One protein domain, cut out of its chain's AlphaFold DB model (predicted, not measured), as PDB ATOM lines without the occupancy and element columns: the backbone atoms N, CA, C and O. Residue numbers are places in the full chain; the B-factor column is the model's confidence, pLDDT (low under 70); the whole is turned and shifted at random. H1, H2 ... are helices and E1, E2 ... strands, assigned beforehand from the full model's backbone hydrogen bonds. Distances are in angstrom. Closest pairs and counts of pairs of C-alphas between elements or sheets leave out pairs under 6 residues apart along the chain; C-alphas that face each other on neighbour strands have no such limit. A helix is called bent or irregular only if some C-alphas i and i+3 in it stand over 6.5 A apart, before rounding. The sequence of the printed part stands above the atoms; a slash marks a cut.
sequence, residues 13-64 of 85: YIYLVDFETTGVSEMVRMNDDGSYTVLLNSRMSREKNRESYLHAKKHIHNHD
ATOM      1  N   TYR A  13     166.569 112.453 149.120       94.06
ATOM      2  CA  TYR A  13     167.543 111.383 149.297       94.06
ATOM      3  C   TYR A  13     168.713 111.555 148.332       94.06
ATOM      4  O   TYR A  13     168.522 111.728 147.128       94.06
ATOM      5  N   ILE A  14     169.940 111.490 148.853       92.31
ATOM      6  CA  ILE A  14     171.164 111.706 148.074       92.31
ATOM      7  C   ILE A  14     172.013 110.440 148.102       92.31
ATOM      8  O   ILE A  14     172.379 109.956 149.174       92.31
ATOM      9  N   TYR A  15     172.389 109.950 146.922       93.06
ATOM     10  CA  TYR A  15     173.246 108.779 146.775       93.06
ATOM     11  C   TYR A  15     174.463 109.097 145.914       93.06
ATOM     12  O   TYR A  15     174.347 109.671 144.832       93.06
ATOM     13  N   LEU A  16     175.637 108.685 146.387       91.44
ATOM     14  CA  LEU A  16     176.843 108.631 145.569       91.44
ATOM     15  C   LEU A  16     176.869 107.289 144.846       91.44
ATOM     16  O   LEU A  16     176.891 106.239 145.489       91.44
ATOM     17  N   VAL A  17     176.856 107.335 143.520       90.00
ATOM     18  CA  VAL A  17     176.806 106.154 142.658       90.00
ATOM     19  C   VAL A  17     177.981 106.197 141.696       90.00
ATOM     20  O   VAL A  17     178.303 107.248 141.144       90.00
ATOM     21  N   ASP A  18     178.618 105.048 141.488       89.00
ATOM     22  CA  ASP A  18     179.653 104.920 140.472       89.00
ATOM     23  C   ASP A  18     179.009 104.815 139.083       89.00
ATOM     24  O   ASP A  18     178.580 103.737 138.670       89.00
ATOM     25  N   PHE A  19     178.897 105.935 138.363       79.62
ATOM     26  CA  PHE A  19     178.481 105.880 136.966       79.62
ATOM     27  C   PHE A  19     179.671 105.445 136.111       79.62
ATOM     28  O   PHE A  19     180.693 106.130 136.034       79.62
ATOM     29  N   GLU A  20     179.520 104.318 135.413       74.81
ATOM     30  CA  GLU A  20     180.547 103.822 134.491       74.81
ATOM     31  C   GLU A  20     180.891 104.847 133.393       74.81
ATOM     32  O   GLU A  20     182.029 104.893 132.923       74.81
ATOM     33  N   THR A  21     179.936 105.719 133.053       67.31
ATOM     34  CA  THR A  21     180.054 106.773 132.040       67.31
ATOM     35  C   THR A  21     180.454 108.115 132.659       67.31
ATOM     36  O   THR A  21     179.786 108.637 133.548       67.31
ATOM     37  N   THR A  22     181.509 108.737 132.127       63.47
ATOM     38  CA  THR A  22     182.055 110.026 132.598       63.47
ATOM     39  C   THR A  22     181.246 111.259 132.172       63.47
ATOM     40  O   THR A  22     181.526 112.359 132.636       63.47
ATOM     41  N   GLY A  23     180.251 111.096 131.297       67.62
ATOM     42  CA  GLY A  23     179.440 112.192 130.751       67.62
ATOM     43  C   GLY A  23     178.247 112.624 131.608       67.62
ATOM     44  O   GLY A  23     177.571 113.581 131.243       67.62
ATOM     45  N   VAL A  24     177.973 111.929 132.716       74.62
ATOM     46  CA  VAL A  24     176.850 112.231 133.616       74.62
ATOM     47  C   VAL A  24     177.396 112.511 135.010       74.62
ATOM     48  O   VAL A  24     178.041 111.656 135.622       74.62
ATOM     49  N   SER A  25     177.159 113.726 135.498       80.75
ATOM     50  CA  SER A  25     177.553 114.166 136.838       80.75
ATOM     51  C   SER A  25     176.431 113.996 137.860       80.75
ATOM     52  O   SER A  25     176.711 113.672 139.016       80.75
ATOM     53  N   GLU A  26     175.173 114.125 137.430       85.19
ATOM     54  CA  GLU A  26     174.003 113.964 138.284       85.19
ATOM     55  C   GLU A  26     172.778 113.411 137.562       85.19
ATOM     56  O   GLU A  26     172.636 113.518 136.344       85.19
ATOM     57  N   MET A  27     171.860 112.873 138.357       86.12
ATOM     58  CA  MET A  27     170.502 112.552 137.944       86.12
ATOM     59  C   MET A  27     169.545 112.916 139.078       86.12
ATOM     60  O   MET A  27     169.795 112.571 140.231       86.12
ATOM     61  N   VAL A  28     168.449 113.604 138.757       88.62
ATOM     62  CA  VAL A  28     167.389 113.943 139.714       88.62
ATOM     63  C   VAL A  28     166.070 113.332 139.260       88.62
ATOM     64  O   VAL A  28     165.749 113.324 138.071       88.62
ATOM     65  N   ARG A  29     165.309 112.785 140.207       88.06
ATOM     66  CA  ARG A  29     164.000 112.183 139.953       88.06
ATOM     67  C   ARG A  29     163.059 112.465 141.115       88.06
ATOM     68  O   ARG A  29     163.463 112.349 142.265       88.06
ATOM     69  N   MET A  30     161.813 112.799 140.798       90.25
ATOM     70  CA  MET A  30     160.716 112.776 141.763       90.25
ATOM     71  C   MET A  30     160.191 111.345 141.889       90.25
ATOM     72  O   MET A  30     160.047 110.646 140.877       90.25
ATOM     73  N   ASN A  31     159.956 110.927 143.128       90.75
ATOM     74  CA  ASN A  31     159.405 109.635 143.505       90.75
ATOM     75  C   ASN A  31     157.871 109.727 143.623       90.75
ATOM     76  O   ASN A  31     157.307 110.816 143.737       90.75
ATOM     77  N   ASP A  32     157.191 108.578 143.621       91.06
ATOM     78  CA  ASP A  32     155.720 108.518 143.667       91.06
ATOM     79  C   ASP A  32     155.126 109.024 144.996       91.06
ATOM     80  O   ASP A  32     153.957 109.401 145.049       91.06
ATOM     81  N   ASP A  33     155.924 109.044 146.069       89.44
ATOM     82  CA  ASP A  33     155.549 109.551 147.395       89.44
ATOM     83  C   ASP A  33     155.744 111.070 147.548       89.44
ATOM     84  O   ASP A  33     155.472 111.619 148.611       89.44
ATOM     85  N   GLY A  34     156.197 111.757 146.494       86.38
ATOM     86  CA  GLY A  34     156.467 113.196 146.509       86.38
ATOM     87  C   GLY A  34     157.868 113.577 146.994       86.38
ATOM     88  O   GLY A  34     158.221 114.754 146.932       86.38
ATOM     89  N   SER A  35     158.684 112.604 147.413       91.06
ATOM     90  CA  SER A  35     160.101 112.823 147.716       91.06
ATOM     91  C   SER A  35     160.951 112.904 146.441       91.06
ATOM     92  O   SER A  35     160.501 112.595 145.333       91.06
ATOM     93  N   TYR A  36     162.214 113.302 146.584       91.75
ATOM     94  CA  TYR A  36     163.175 113.386 145.489       91.75
ATOM     95  C   TYR A  36     164.386 112.495 145.732       91.75
ATOM     96  O   TYR A  36     164.905 112.391 146.842       91.75
ATOM     97  N   THR A  37     164.895 111.916 144.652       93.00
ATOM     98  CA  THR A  37     166.154 111.178 144.630       93.00
ATOM     99  C   THR A  37     167.168 111.934 143.779       93.00
ATOM    100  O   THR A  37     166.924 112.196 142.599       93.00
ATOM    101  N   VAL A  38     168.321 112.255 144.368       91.31
ATOM    102  CA  VAL A  38     169.481 112.845 143.692       91.31
ATOM    103  C   VAL A  38     170.614 111.827 143.676       91.31
ATOM    104  O   VAL A  38     171.110 111.402 144.720       91.31
ATOM    105  N   LEU A  39     171.055 111.450 142.481       91.00
ATOM    106  CA  LEU A  39     172.219 110.601 142.272       91.00
ATOM    107  C   LEU A  39     173.391 111.471 141.826       91.00
ATOM    108  O   LEU A  39     173.263 112.230 140.867       91.00
ATOM    109  N   LEU A  40     174.525 111.352 142.510       89.75
ATOM    110  CA  LEU A  40     175.764 112.064 142.206       89.75
ATOM    111  C   LEU A  40     176.847 111.063 141.811       89.75
ATOM    112  O   LEU A  40     177.002 110.024 142.455       89.75
ATOM    113  N   ASN A  41     177.622 111.385 140.779       88.44
ATOM    114  CA  ASN A  41     178.685 110.504 140.314       88.44
ATOM    115  C   ASN A  41     179.860 110.470 141.307       88.44
ATOM    116  O   ASN A  41     180.565 111.465 141.499       88.44
ATOM    117  N   SER A  42     180.150 109.311 141.896       89.44
ATOM    118  CA  SER A  42     181.257 109.165 142.849       89.44
ATOM    119  C   SER A  42     182.642 109.361 142.222       89.44
ATOM    120  O   SER A  42     183.598 109.606 142.954       89.44
ATOM    121  N   ARG A  43     182.770 109.272 140.889       87.31
ATOM    122  CA  ARG A  43     184.029 109.537 140.166       87.31
ATOM    123  C   ARG A  43     184.355 111.027 140.050       87.31
ATOM    124  O   ARG A  43     185.478 111.369 139.683       87.31
ATOM    125  N   MET A  44     183.396 111.911 140.320       84.19
ATOM    126  CA  MET A  44     183.602 113.359 140.256       84.19
ATOM    127  C   MET A  44     184.316 113.886 141.503       84.19
ATOM    128  O   MET A  44     184.204 113.334 142.599       84.19
ATOM    129  N   SER A  45     185.035 115.002 141.346       86.81
ATOM    130  CA  SER A  45     185.642 115.689 142.486       86.81
ATOM    131  C   SER A  45     184.568 116.152 143.475       86.81
ATOM    132  O   SER A  45     183.408 116.377 143.121       86.81
ATOM    133  N   ARG A  46     184.956 116.347 144.738       86.94
ATOM    134  CA  ARG A  46     184.050 116.858 145.778       86.94
ATOM    135  C   ARG A  46     183.421 118.200 145.389       86.94
ATOM    136  O   ARG A  46     182.244 118.422 145.662       86.94
ATOM    137  N   GLU A  47     184.199 119.085 144.775       88.25
ATOM    138  CA  GLU A  47     183.726 120.389 144.303       88.25
ATOM    139  C   GLU A  47     182.683 120.219 143.205       88.25
ATOM    140  O   GLU A  47     181.609 120.813 143.285       88.25
ATOM    141  N   LYS A  48     182.944 119.321 142.252       84.44
ATOM    142  CA  LYS A  48     182.019 119.051 141.156       84.44
ATOM    143  C   LYS A  48     180.715 118.418 141.638       84.44
ATOM    144  O   LYS A  48     179.641 118.859 141.250       84.44
ATOM    145  N   ASN A  49     180.793 117.464 142.564       87.44
ATOM    146  CA  ASN A  49     179.610 116.881 143.198       87.44
ATOM    147  C   ASN A  49     178.808 117.910 144.005       87.44
ATOM    148  O   ASN A  49     177.581 117.851 144.032       87.44
ATOM    149  N   ARG A  50     179.473 118.891 144.629       88.56
ATOM    150  CA  ARG A  50     178.789 120.007 145.294       88.56
ATOM    151  C   ARG A  50     178.046 120.894 144.291       88.56
ATOM    152  O   ARG A  50     176.921 121.288 144.582       88.56
ATOM    153  N   GLU A  51     178.644 121.209 143.144       87.50
ATOM    154  CA  GLU A  51     177.969 121.958 142.071       87.50
ATOM    155  C   GLU A  51     176.741 121.206 141.551       87.50
ATOM    156  O   GLU A  51     175.648 121.769 141.515       87.50
ATOM    157  N   SER A  52     176.902 119.921 141.235       86.25
ATOM    158  CA  SER A  52     175.822 119.041 140.783       86.25
ATOM    159  C   SER A  52     174.690 118.910 141.804       86.25
ATOM    160  O   SER A  52     173.517 118.919 141.439       86.25
ATOM    161  N   TYR A  53     175.003 118.869 143.100       89.12
ATOM    162  CA  TYR A  53     173.981 118.888 144.146       89.12
ATOM    163  C   TYR A  53     173.192 120.204 144.178       89.12
ATOM    164  O   TYR A  53     171.964 120.193 144.265       89.12
ATOM    165  N   LEU A  54     173.876 121.349 144.092       88.25
ATOM    166  CA  LEU A  54     173.212 122.656 144.045       88.25
ATOM    167  C   LEU A  54     172.332 122.793 142.796       88.25
ATOM    168  O   LEU A  54     171.253 123.382 142.867       88.25
ATOM    169  N   HIS A  55     172.774 122.215 141.681       86.75
ATOM    170  CA  HIS A  55     172.008 122.129 140.447       86.75
ATOM    171  C   HIS A  55     170.727 121.299 140.632       86.75
ATOM    172  O   HIS A  55     169.632 121.793 140.371       86.75
ATOM    173  N   ALA A  56     170.833 120.100 141.213       86.44
ATOM    174  CA  ALA A  56     169.679 119.259 141.525       86.44
ATOM    175  C   ALA A  56     168.681 119.951 142.473       86.44
ATOM    176  O   ALA A  56     167.478 119.917 142.230       86.44
ATOM    177  N   LYS A  57     169.160 120.651 143.511       87.25
ATOM    178  CA  LYS A  57     168.290 121.434 144.407       87.25
ATOM    179  C   LYS A  57     167.502 122.518 143.676       87.25
ATOM    180  O   LYS A  57     166.339 122.744 143.998       87.25
ATOM    181  N   LYS A  58     168.131 123.201 142.716       86.44
ATOM    182  CA  LYS A  58     167.456 124.212 141.896       86.44
ATOM    183  C   LYS A  58     166.326 123.579 141.084       86.44
ATOM    184  O   LYS A  58     165.249 124.165 141.026       86.44
ATOM    185  N   HIS A  59     166.555 122.379 140.548       83.69
ATOM    186  CA  HIS A  59     165.531 121.644 139.810       83.69
ATOM    187  C   HIS A  59     164.331 121.239 140.660       83.69
ATOM    188  O   HIS A  59     163.185 121.375 140.237       83.69
ATOM    189  N   ILE A  60     164.597 120.792 141.887       85.94
ATOM    190  CA  ILE A  60     163.562 120.449 142.865       85.94
ATOM    191  C   ILE A  60     162.715 121.684 143.196       85.94
ATOM    192  O   ILE A  60     161.494 121.627 143.118       85.94
ATOM    193  N   HIS A  61     163.354 122.820 143.495       84.69
ATOM    194  CA  HIS A  61     162.650 124.053 143.861       84.69
ATOM    195  C   HIS A  61     161.805 124.635 142.717       84.69
ATOM    196  O   HIS A  61     160.716 125.154 142.946       84.69
ATOM    197  N   ASN A  62     162.298 124.552 141.481       82.94
ATOM    198  CA  ASN A  62     161.613 125.098 140.310       82.94
ATOM    199  C   ASN A  62     160.604 124.125 139.679       82.94
ATOM    200  O   ASN A  62     159.933 124.500 138.718       82.94
ATOM    201  N   HIS A  63     160.513 122.889 140.184       77.12
ATOM    202  CA  HIS A  63     159.748 121.796 139.578       77.12
ATOM    203  C   HIS A  63     160.089 121.553 138.089       77.12
ATOM    204  O   HIS A  63     159.254 121.069 137.324       77.12
ATOM    205  N   ASP A  64     161.318 121.866 137.661       75.00
ATOM    206  CA  ASP A  64     161.790 121.750 136.274       75.00
ATOM    207  C   ASP A  64     162.747 120.559 136.106       75.00
ATOM    208  O   ASP A  64     163.897 120.677 135.692       75.00
TER     209      ASP A  64
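AT A GLANCE: This is residues 13 to 64 of the 85 residues of an uncharacterized protein of Oribacterium sp. oral taxon 078 str. F0262 (UniProt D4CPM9). A small three-stranded sheet forms one layer, and a single long helix, H1, lies over one face of it, running along the strands; no named element covers the other face. E3 is the middle strand, with E1 beside it on one side and E2 on the other, and H1 covers E3 and E2 rather than E1. The printed part has 52 residues, with three named strands and one named helix in the chain order E1, E2, E3, H1; the sheet's order is E1, E3, E2, and it is mixed, E1 parallel and E2 antiparallel to E3. The class is mixed, helices and strands. The whole is compact, with a radius of gyration of the C-alphas of 10.9 A, and elongated in outline, its C-alphas spanning 29 by 18 by 16 A.

IN THESE COORDINATES: The longest strand of the sheet by residues is E3, residues 36 to 41, which measures 16.6 A from first to last C-alpha. E1, residues 13 to 17, measures 12.5 A and begins at C-alpha 13, at (167.543, 111.383, 149.297). E2, residues 26 to 30, measures 13.8 A, and its C-alpha 26 stands at (174.003, 113.964, 138.284). H1, residues 46 to 62, measures 24.5 A from its first C-alpha, at (184.050, 116.858, 145.778), to its last, at (161.613, 125.098, 140.310). H1 is not bent.

HOW THE PARTS SIT: E3 is the inner strand of the sheet, and E1 and E2 are its edge strands. E1 and E3 are parallel neighbours, with 23 degrees between their directions. Across this pair N 13 and O 36 are 2.8 A apart, and N 40 and O 15 are 2.9 A apart, both within hydrogen-bond range. The C-alphas of Ile 14 and Val 38, which face each other, are 4.8 A apart. E2 and E3 are antiparallel neighbours, with 168 degrees between their directions, and form a hairpin. Here N 27 and O 39 are 2.9 A apart and N 37 and O 29 are 2.8 A apart, both within hydrogen-bond range. E1 and E2 are apart. H1 is on the sheet at a height over the sheet of 9.0 A, over E3 and E2. On the local plane its line and that of E2 stand at 25 degrees, and it runs along the strands. This is an arrangement in two layers, a helix on one face of a sheet. The closest C-alphas of E3 and H1 are those of Leu 40 and Asn 49, 6.2 A apart. Those of E2 and H1 are the C-alphas of Glu 26 and Ser 52, 5.9 A apart. In the backbone of H1 every O i to N i+4 pair is within hydrogen-bond range.

THE WHOLE: The two C-alphas farthest apart are those of Asp 33 and Ser 45, 31.1 A from each other. The first and last printed C-alphas, those of Tyr 13 and Asp 64, are 17.6 A apart. The printed part has no cut. The links from E2 to E3, with 5 residues, and from E3 to H1, with 4 residues, are tight. The link from E1 to E2, with 8 residues, is short, and no link is long. The mean pLDDT of the printed part is 85.8. The model's confidence is low, under 70, at residues 21 to 23, which belong to the link from E1 to E2.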